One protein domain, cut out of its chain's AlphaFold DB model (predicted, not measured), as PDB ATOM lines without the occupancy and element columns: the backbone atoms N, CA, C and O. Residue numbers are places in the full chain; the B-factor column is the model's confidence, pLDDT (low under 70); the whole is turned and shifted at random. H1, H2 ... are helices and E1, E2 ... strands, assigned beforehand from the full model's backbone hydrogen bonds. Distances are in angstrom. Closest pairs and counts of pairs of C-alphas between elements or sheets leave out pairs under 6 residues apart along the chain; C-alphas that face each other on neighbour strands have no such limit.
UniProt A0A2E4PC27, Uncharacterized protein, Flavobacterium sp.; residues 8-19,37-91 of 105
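AT A GLANCE: This is residues 8 to 19 and 37 to 91 of the 105 residues of an uncharacterized protein of Flavobacterium sp. (UniProt A0A2E4PC27). A strongly twisted sheet of three strands, E2, E3 and E4, has a small two-strand sheet, E1 and E5, crossed over part of it as a loose sandwich. Two arms stick out of this body: residues 14 to 19, mostly the far end of E1, and residues 83 to 91 of the helix H1, which follows E5 and lies away from the three-strand sheet. The printed part has 67 residues, with five named strands and then one named helix, in the order E1 E2 E3 E4 E5 H1. The larger sheet runs E2 - E3 - E4 and the smaller E1 - E5, both antiparallel, and the class is mixed, helices and strands. The whole is loose, with a radius of gyration of the C-alphas of 15.1 A, and flat, spanning 49 by 37 by 19 A.

IN THESE COORDINATES: Start in the larger sheet with E3, residues 49 to 57, 24.5 A long. Beside it are E2, residues 37 to 43, 19.9 A, and E4, residues 63 to 67, 13.2 A. Now find C-alpha 8 at (-2.677, 6.477, -23.344), where E1 begins; it runs 30.3 A to C-alpha 18 at (10.026, 25.060, -43.679). E5 is residues 71 to 73, 6.7 A. H1, residues 76 to 91, runs 23.8 A to C-alpha 91 at (20.642, 1.792, -26.603).

HOW THE PARTS SIT: Look first at the meander E2 E3 E4, each strand the antiparallel neighbour of the one before. E2 and E3 form a hairpin at 146 degrees, with N 40 and O 52 2.8 A apart, within hydrogen-bond range. E3 and E4 form a hairpin at 140 degrees, with N 53 and O 66 at 2.8 A. In the other sheet, E1 and E5 are antiparallel at 153 degrees, with N 10 and O 72 at 2.8 A. The two sheets form a sandwich, two sheets face to face, with their strands at 71 degrees. Between E1 and E4 the closest C-alphas are those of Tyr 11 and Val 66, 7.4 A apart. E4 and E5 meet only through their link. H1 is not on the larger sheet and is apart from E1; 9 of its 12 O i to N i+4 pairs are within hydrogen-bond range.

THE WHOLE: The two C-alphas farthest apart are those of Gly 47 and Glu 91, at 50.0 A. Residues 20 to 36 are not printed, and C-alphas 19 and 37 are 33.6 A apart across this cut. The links printed whole, E2 to E3, E3 to E4, E4 to E5 and E5 to H1, are tight. The mean pLDDT of the printed part is 81.5; look for values under 70 at residues 18 to 19 and 78 to 91.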
ATOM      1  N   LEU A   8      -3.703   6.294 -22.325       89.25
ATOM      2  CA  LEU A   8      -2.677   6.477 -23.344       89.25
ATOM      3  C   LEU A   8      -3.267   6.261 -24.746       89.25
ATOM      4  O   LEU A   8      -4.034   5.323 -24.996       89.25
ATOM      5  N   VAL A   9      -2.910   7.140 -25.674       91.31
ATOM      6  CA  VAL A   9      -3.341   7.073 -27.069       91.31
ATOM      7  C   VAL A   9      -2.168   7.307 -28.012       91.31
ATOM      8  O   VAL A   9      -1.318   8.161 -27.774       91.31
ATOM      9  N   GLU A  10      -2.161   6.587 -29.130       92.31
ATOM     10  CA  GLU A  10      -1.365   6.939 -30.302       92.31
ATOM     11  C   GLU A  10      -2.158   7.980 -31.094       92.31
ATOM     12  O   GLU A  10      -3.341   7.785 -31.398       92.31
ATOM     13  N   TYR A  11      -1.516   9.085 -31.464       92.44
ATOM     14  CA  TYR A  11      -2.122  10.086 -32.324       92.44
ATOM     15  C   TYR A  11      -1.211  10.526 -33.466       92.44
ATOM     16  O   TYR A  11       0.013  10.561 -33.359       92.44
ATOM     17  N   THR A  12      -1.821  10.871 -34.602       92.25
ATOM     18  CA  THR A  12      -1.091  11.338 -35.789       92.25
ATOM     19  C   THR A  12      -1.226  12.845 -35.964       92.25
ATOM     20  O   THR A  12      -2.332  13.371 -36.117       92.25
ATOM     21  N   VAL A  13      -0.086  13.533 -36.029       86.88
ATOM     22  CA  VAL A  13       0.011  14.974 -36.297       86.88
ATOM     23  C   VAL A  13       0.798  15.251 -37.570       86.88
ATOM     24  O   VAL A  13       1.817  14.627 -37.865       86.88
ATOM     25  N   THR A  14       0.322  16.231 -38.335       85.81
ATOM     26  CA  THR A  14       1.004  16.711 -39.538       85.81
ATOM     27  C   THR A  14       1.877  17.902 -39.174       85.81
ATOM     28  O   THR A  14       1.396  19.030 -39.060       85.81
ATOM     29  N   GLU A  15       3.177  17.671 -39.026       81.00
ATOM     30  CA  GLU A  15       4.145  18.732 -38.775       81.00
ATOM     31  C   GLU A  15       4.580  19.354 -40.107       81.00
ATOM     32  O   GLU A  15       5.054  18.676 -41.024       81.00
ATOM     33  N   LYS A  16       4.405  20.672 -40.231       76.94
ATOM     34  CA  LYS A  16       4.906  21.444 -41.373       76.94
ATOM     35  C   LYS A  16       6.262  22.026 -41.006       76.94
ATOM     36  O   LYS A  16       6.333  22.919 -40.166       76.94
ATOM     37  N   SER A  17       7.323  21.581 -41.668       73.69
ATOM     38  CA  SER A  17       8.638  22.210 -41.560       73.69
ATOM     39  C   SER A  17       8.926  23.046 -42.807       73.69
ATOM     40  O   SER A  17       8.646  22.659 -43.947       73.69
ATOM     41  N   LYS A  18       9.460  24.252 -42.595       64.62
ATOM     42  CA  LYS A  18      10.026  25.060 -43.679       64.62
ATOM     43  C   LYS A  18      11.464  24.606 -43.883       64.62
ATOM     44  O   LYS A  18      12.248  24.627 -42.938       64.62
ATOM     45  N   SER A  19      11.812  24.209 -45.104       65.38
ATOM     46  CA  SER A  19      13.216  23.975 -45.437       65.38
ATOM     47  C   SER A  19      13.974  25.298 -45.325       65.38
ATOM     48  O   SER A  19      13.593  26.293 -45.938       65.38
ATOM     49  N   HIS A  37      -7.751  13.230 -22.918       93.44
ATOM     50  CA  HIS A  37      -8.554  13.952 -21.932       93.44
ATOM     51  C   HIS A  37     -10.052  13.810 -22.191       93.44
ATOM     52  O   HIS A  37     -10.795  13.355 -21.326       93.44
ATOM     53  N   ALA A  38     -10.517  14.250 -23.363       93.50
ATOM     54  CA  ALA A  38     -11.944  14.339 -23.650       93.50
ATOM     55  C   ALA A  38     -12.240  14.416 -25.149       93.50
ATOM     56  O   ALA A  38     -11.399  14.826 -25.951       93.50
ATOM     57  N   TRP A  39     -13.477  14.076 -25.506       95.06
ATOM     58  CA  TRP A  39     -14.046  14.362 -26.819       95.06
ATOM     59  C   TRP A  39     -14.671  15.756 -26.846       95.06
ATOM     60  O   TRP A  39     -15.282  16.191 -25.873       95.06
ATOM     61  N   GLY A  40     -14.556  16.425 -27.987       92.44
ATOM     62  CA  GLY A  40     -15.173  17.711 -28.269       92.44
ATOM     63  C   GLY A  40     -15.768  17.759 -29.674       92.44
ATOM     64  O   GLY A  40     -15.455  16.943 -30.549       92.44
ATOM     65  N   THR A  41     -16.641  18.737 -29.886       94.00
ATOM     66  CA  THR A  41     -17.217  19.059 -31.191       94.00
ATOM     67  C   THR A  41     -16.947  20.517 -31.522       94.00
ATOM     68  O   THR A  41     -16.981  21.393 -30.662       94.00
ATOM     69  N   THR A  42     -16.638  20.788 -32.784       90.31
ATOM     70  CA  THR A  42     -16.483  22.146 -33.309       90.31
ATOM     71  C   THR A  42     -17.212  22.266 -34.634       90.31
ATOM     72  O   THR A  42     -17.376  21.285 -35.358       90.31
ATOM     73  N   THR A  43     -17.670  23.458 -34.984       91.38
ATOM     74  CA  THR A  43     -18.290  23.712 -36.284       91.38
ATOM     75  C   THR A  43     -17.235  24.189 -37.271       91.38
ATOM     76  O   THR A  43     -16.608  25.227 -37.071       91.38
ATOM     77  N   ASN A  44     -17.061  23.469 -38.377       85.81
ATOM     78  CA  ASN A  44     -16.218  23.934 -39.477       85.81
ATOM     79  C   ASN A  44     -16.831  25.195 -40.118       85.81
ATOM     80  O   ASN A  44     -18.041  25.404 -40.043       85.81
ATOM     81  N   GLY A  45     -16.053  25.964 -40.883       80.88
ATOM     82  CA  GLY A  45     -16.516  27.137 -41.644       80.88
ATOM     83  C   GLY A  45     -17.611  26.860 -42.690       80.88
ATOM     84  O   GLY A  45     -18.086  27.781 -43.340       80.88
ATOM     85  N   LYS A  46     -18.029  25.597 -42.859       86.88
ATOM     86  CA  LYS A  46     -19.190  25.168 -43.663       86.88
ATOM     87  C   LYS A  46     -20.424  24.817 -42.812       86.88
ATOM     88  O   LYS A  46     -21.342  24.188 -43.329       86.88
ATOM     89  N   GLY A  47     -20.412  25.127 -41.513       87.38
ATOM     90  CA  GLY A  47     -21.499  24.828 -40.573       87.38
ATOM     91  C   GLY A  47     -21.673  23.343 -40.236       87.38
ATOM     92  O   GLY A  47     -22.691  22.963 -39.674       87.38
ATOM     93  N   LYS A  48     -20.708  22.486 -40.594       89.81
ATOM     94  CA  LYS A  48     -20.736  21.053 -40.261       89.81
ATOM     95  C   LYS A  48     -19.987  20.799 -38.962       89.81
ATOM     96  O   LYS A  48     -18.861  21.278 -38.819       89.81
ATOM     97  N   GLU A  49     -20.578  20.003 -38.082       90.44
ATOM     98  CA  GLU A  49     -19.924  19.535 -36.863       90.44
ATOM     99  C   GLU A  49     -18.737  18.620 -37.196       90.44
ATOM    100  O   GLU A  49     -18.794  17.758 -38.080       90.44
ATOM    101  N   GLN A  50     -17.631  18.838 -36.500       90.44
ATOM    102  CA  GLN A  50     -16.407  18.061 -36.561       90.44
ATOM    103  C   GLN A  50     -16.068  17.587 -35.155       90.44
ATOM    104  O   GLN A  50     -15.953  18.390 -34.233       90.44
ATOM    105  N   PHE A  51     -15.886  16.278 -35.019       93.06
ATOM    106  CA  PHE A  51     -15.450  15.653 -33.779       93.06
ATOM    107  C   PHE A  51     -13.926  15.698 -33.672       93.06
ATOM    108  O   PHE A  51     -13.213  15.363 -34.626       93.06
ATOM    109  N   PHE A  52     -13.428  16.072 -32.503       93.94
ATOM    110  CA  PHE A  52     -12.008  16.064 -32.174       93.94
ATOM    111  C   PHE A  52     -11.804  15.545 -30.750       93.94
ATOM    112  O   PHE A  52     -12.703  15.628 -29.918       93.94
ATOM    113  N   GLY A  53     -10.637  14.979 -30.476       95.06
ATOM    114  CA  GLY A  53     -10.202  14.611 -29.136       95.06
ATOM    115  C   GLY A  53      -9.125  15.567 -28.641       95.06
ATOM    116  O   GLY A  53      -8.288  16.022 -29.423       95.06
ATOM    117  N   LEU A  54      -9.155  15.862 -27.348       94.69
ATOM    118  CA  LEU A  54      -8.104  16.589 -26.648       94.69
ATOM    119  C   LEU A  54      -7.059  15.595 -26.154       94.69
ATOM    120  O   LEU A  54      -7.368  14.719 -25.343       94.69
ATOM    121  N   VAL A  55      -5.837  15.734 -26.660       94.62
ATOM    122  CA  VAL A  55      -4.707  14.859 -26.341       94.62
ATOM    123  C   VAL A  55      -3.547  15.703 -25.832       94.62
ATOM    124  O   VAL A  55      -3.138  16.652 -26.496       94.62
ATOM    125  N   GLU A  56      -3.024  15.376 -24.657       93.19
ATOM    126  CA  GLU A  56      -1.803  15.972 -24.118       93.19
ATOM    127  C   GLU A  56      -0.594  15.177 -24.607       93.19
ATOM    128  O   GLU A  56      -0.475  13.980 -24.359       93.19
ATOM    129  N   ASP A  57       0.287  15.845 -25.341       90.88
ATOM    130  CA  ASP A  57       1.544  15.288 -25.841       90.88
ATOM    131  C   ASP A  57       2.468  14.956 -24.654       90.88
ATOM    132  O   ASP A  57       2.793  15.848 -23.867       90.88
ATOM    133  N   THR A  58       2.892  13.695 -24.509       88.06
ATOM    134  CA  THR A  58       3.703  13.259 -23.353       88.06
ATOM    135  C   THR A  58       5.107  13.859 -23.342       88.06
ATOM    136  O   THR A  58       5.684  14.036 -22.273       88.06
ATOM    137  N   GLN A  59       5.653  14.216 -24.508       85.75
ATOM    138  CA  GLN A  59       7.002  14.776 -24.624       85.75
ATOM    139  C   GLN A  59       7.028  16.276 -24.320       85.75
ATOM    140  O   GLN A  59       7.982  16.789 -23.741       85.75
ATOM    141  N   THR A  60       5.998  17.007 -24.747       87.19
ATOM    142  CA  THR A  60       5.964  18.476 -24.653       87.19
ATOM    143  C   THR A  60       4.998  19.012 -23.600       87.19
ATOM    144  O   THR A  60       5.038  20.210 -23.313       87.19
ATOM    145  N   GLY A  61       4.113  18.173 -23.055       86.31
ATOM    146  CA  GLY A  61       3.052  18.557 -22.118       86.31
ATOM    147  C   GLY A  61       1.979  19.463 -22.730       86.31
ATOM    148  O   GLY A  61       1.222  20.112 -22.009       86.31
ATOM    149  N   LYS A  62       1.933  19.584 -24.063       90.88
ATOM    150  CA  LYS A  62       0.997  20.471 -24.764       90.88
ATOM    151  C   LYS A  62      -0.311  19.756 -25.056       90.88
ATOM    152  O   LYS A  62      -0.306  18.670 -25.625       90.88
ATOM    153  N   LEU A  63      -1.423  20.423 -24.760       92.62
ATOM    154  CA  LEU A  63      -2.753  19.958 -25.134       92.62
ATOM    155  C   LEU A  63      -3.041  20.291 -26.604       92.62
ATOM    156  O   LEU A  63      -2.894  21.437 -27.035       92.62
ATOM    157  N   LEU A  64      -3.439  19.283 -27.373       92.81
ATOM    158  CA  LEU A  64      -3.670  19.355 -28.810       92.81
ATOM    159  C   LEU A  64      -5.082  18.880 -29.155       92.81
ATOM    160  O   LEU A  64      -5.563  17.875 -28.633       92.81
ATOM    161  N   GLU A  65      -5.716  19.572 -30.098       93.81
ATOM    162  CA  GLU A  65      -6.946  19.114 -30.740       93.81
ATOM    163  C   GLU A  65      -6.592  18.193 -31.908       93.81
ATOM    164  O   GLU A  65      -5.987  18.610 -32.902       93.81
ATOM    165  N   VAL A  66      -6.971  16.924 -31.797       93.06
ATOM    166  CA  VAL A  66      -6.687  15.908 -32.808       93.06
ATOM    167  C   VAL A  66      -7.996  15.381 -33.385       93.06
ATOM    168  O   VAL A  66      -8.939  15.069 -32.667       93.06
ATOM    169  N   SER A  67      -8.071  15.259 -34.711       92.00
ATOM    170  CA  SER A  67      -9.224  14.643 -35.379       92.00
ATOM    171  C   SER A  67      -9.466  13.226 -34.857       92.00
ATOM    172  O   SER A  67      -8.518  12.450 -34.756       92.00
ATOM    173  N   TYR A  68     -10.727  12.852 -34.617       90.50
ATOM    174  CA  TYR A  68     -11.082  11.526 -34.090       90.50
ATOM    175  C   TYR A  68     -10.496  10.357 -34.899       90.50
ATOM    176  O   TYR A  68     -10.150   9.326 -34.336       90.50
ATOM    177  N   LYS A  69     -10.334  10.524 -36.220       92.75
ATOM    178  CA  LYS A  69      -9.756   9.500 -37.111       92.75
ATOM    179  C   LYS A  69      -8.267   9.255 -36.882       92.75
ATOM    180  O   LYS A  69      -7.742   8.246 -37.334       92.75
ATOM    181  N   ASN A  70      -7.595  10.204 -36.242       93.50
ATOM    182  CA  ASN A  70      -6.159  10.191 -36.015       93.50
ATOM    183  C   ASN A  70      -5.814   9.834 -34.567       93.50
ATOM    184  O   ASN A  70      -4.664  10.030 -34.196       93.50
ATOM    185  N   ILE A  71      -6.780   9.377 -33.763       93.62
ATOM    186  CA  ILE A  71      -6.584   8.948 -32.377       93.62
ATOM    187  C   ILE A  71      -6.864   7.449 -32.305       93.62
ATOM    188  O   ILE A  71      -7.925   6.989 -32.731       93.62
ATOM    189  N   ARG A  72      -5.929   6.695 -31.735       92.50
ATOM    190  CA  ARG A  72      -6.073   5.269 -31.454       92.50
ATOM    191  C   ARG A  72      -5.748   5.015 -29.987       92.50
ATOM    192  O   ARG A  72      -4.666   5.356 -29.529       92.50
ATOM    193  N   PHE A  73      -6.681   4.403 -29.264       90.12
ATOM    194  CA  PHE A  73      -6.429   3.963 -27.894       90.12
ATOM    195  C   PHE A  73      -5.486   2.767 -27.905       90.12
ATOM    196  O   PHE A  73      -5.699   1.821 -28.666       90.12
ATOM    197  N   ILE A  74      -4.437   2.861 -27.094       86.50
ATOM    198  CA  ILE A  74      -3.438   1.812 -26.923       86.50
ATOM    199  C   ILE A  74      -3.973   0.874 -25.838       86.50
ATOM    200  O   ILE A  74      -4.457   1.341 -24.804       86.50
ATOM    201  N   SER A  75      -3.973  -0.431 -26.102       80.31
ATOM    202  CA  SER A  75      -4.342  -1.427 -25.094       80.31
ATOM    203  C   SER A  75      -3.157  -1.724 -24.175       80.31
ATOM    204  O   SER A  75      -2.018  -1.465 -24.544       80.31
ATOM    205  N   GLU A  76      -3.400  -2.293 -22.995       72.62
ATOM    206  CA  GLU A  76      -2.315  -2.652 -22.067       72.62
ATOM    207  C   GLU A  76      -1.286  -3.597 -22.709       72.62
ATOM    208  O   GLU A  76      -0.090  -3.409 -22.527       72.62
ATOM    209  N   ALA A  77      -1.729  -4.524 -23.563       71.88
ATOM    210  CA  ALA A  77      -0.836  -5.405 -24.317       71.88
ATOM    211  C   ALA A  77       0.019  -4.658 -25.359       71.88
ATOM    212  O   ALA A  77       1.138  -5.065 -25.653       71.88
ATOM    213  N   ASP A  78      -0.494  -3.561 -25.924       67.50
ATOM    214  CA  ASP A  78       0.269  -2.729 -26.857       67.50
ATOM    215  C   ASP A  78       1.267  -1.811 -26.117       67.50
ATOM    216  O   ASP A  78       2.241  -1.371 -26.724       67.50
ATOM    217  N   LEU A  79       1.047  -1.514 -24.826       67.88
ATOM    218  CA  LEU A  79       1.964  -0.694 -24.019       67.88
ATOM    219  C   LEU A  79       3.312  -1.379 -23.821       67.88
ATOM    220  O   LEU A  79       4.340  -0.725 -23.964       67.88
ATOM    221  N   GLU A  80       3.306  -2.678 -23.521       64.69
ATOM    222  CA  GLU A  80       4.526  -3.465 -23.306       64.69
ATOM    223  C   GLU A  80       5.400  -3.479 -24.566       64.69
ATOM    224  O   GLU A  80       6.598  -3.225 -24.495       64.69
ATOM    225  N   ILE A  81       4.778  -3.648 -25.737       64.50
ATOM    226  CA  ILE A  81       5.472  -3.662 -27.032       64.50
ATOM    227  C   ILE A  81       6.096  -2.297 -27.346       64.50
ATOM    228  O   ILE A  81       7.183  -2.223 -27.912       64.50
ATOM    229  N   ILE A  82       5.403  -1.206 -27.014       62.75
ATOM    230  CA  ILE A  82       5.905   0.148 -27.260       62.75
ATOM    231  C   ILE A  82       7.043   0.490 -26.294       62.75
ATOM    232  O   ILE A  82       8.034   1.060 -26.737       62.75
ATOM    233  N   ALA A  83       6.925   0.128 -25.015       61.06
ATOM    234  CA  ALA A  83       7.983   0.341 -24.030       61.06
ATOM    235  C   ALA A  83       9.256  -0.439 -24.397       61.06
ATOM    236  O   ALA A  83      10.341   0.134 -24.399       61.06
ATOM    237  N   GLU A  84       9.113  -1.703 -24.803       58.34
ATOM    238  CA  GLU A  84      10.231  -2.530 -25.275       58.34
ATOM    239  C   GLU A  84      10.861  -1.948 -26.555       58.34
ATOM    240  O   GLU A  84      12.082  -1.914 -26.699       58.34
ATOM    241  N   ALA A  85      10.044  -1.412 -27.471       58.78
ATOM    242  CA  ALA A  85      10.529  -0.779 -28.695       58.78
ATOM    243  C   ALA A  85      11.225   0.578 -28.466       58.78
ATOM    244  O   ALA A  85      12.160   0.888 -29.205       58.78
ATOM    245  N   GLU A  86      10.789   1.389 -27.492       55.22
ATOM    246  CA  GLU A  86      11.480   2.636 -27.129       55.22
ATOM    247  C   GLU A  86      12.823   2.345 -26.435       55.22
ATOM    248  O   GLU A  86      13.827   2.957 -26.808       55.22
ATOM    249  N   GLU A  87      12.876   1.350 -25.539       51.72
ATOM    250  CA  GLU A  87      14.104   0.914 -24.849       51.72
ATOM    251  C   GLU A  87      15.184   0.431 -25.841       51.72
ATOM    252  O   GLU A  87      16.345   0.830 -25.752       51.72
ATOM    253  N   LEU A  88      14.790  -0.307 -26.886       48.50
ATOM    254  CA  LEU A  88      15.692  -0.756 -27.960       48.50
ATOM    255  C   LEU A  88      16.272   0.384 -28.820       48.50
ATOM    256  O   LEU A  88      17.360   0.240 -29.376       48.50
ATOM    257  N   THR A  89      15.579   1.519 -28.952       44.53
ATOM    258  CA  THR A  89      16.088   2.673 -29.723       44.53
ATOM    259  C   THR A  89      16.997   3.610 -28.927       44.53
ATOM    260  O   THR A  89      17.799   4.329 -29.530       44.53
ATOM    261  N   GLU A  90      16.917   3.613 -27.596       44.84
ATOM    262  CA  GLU A  90      17.807   4.430 -26.761       44.84
ATOM    263  C   GLU A  90      19.205   3.801 -26.605       44.84
ATOM    264  O   GLU A  90      20.192   4.540 -26.527       44.84
ATOM    265  N   GLU A  91      19.334   2.470 -26.674       36.38
ATOM    266  CA  GLU A  91      20.642   1.792 -26.603       36.38
ATOM    267  C   GLU A  91      21.516   1.949 -27.863       36.38
ATOM    268  O   GLU A  91      22.742   1.946 -27.754       36.38
TER     269      GLU A  91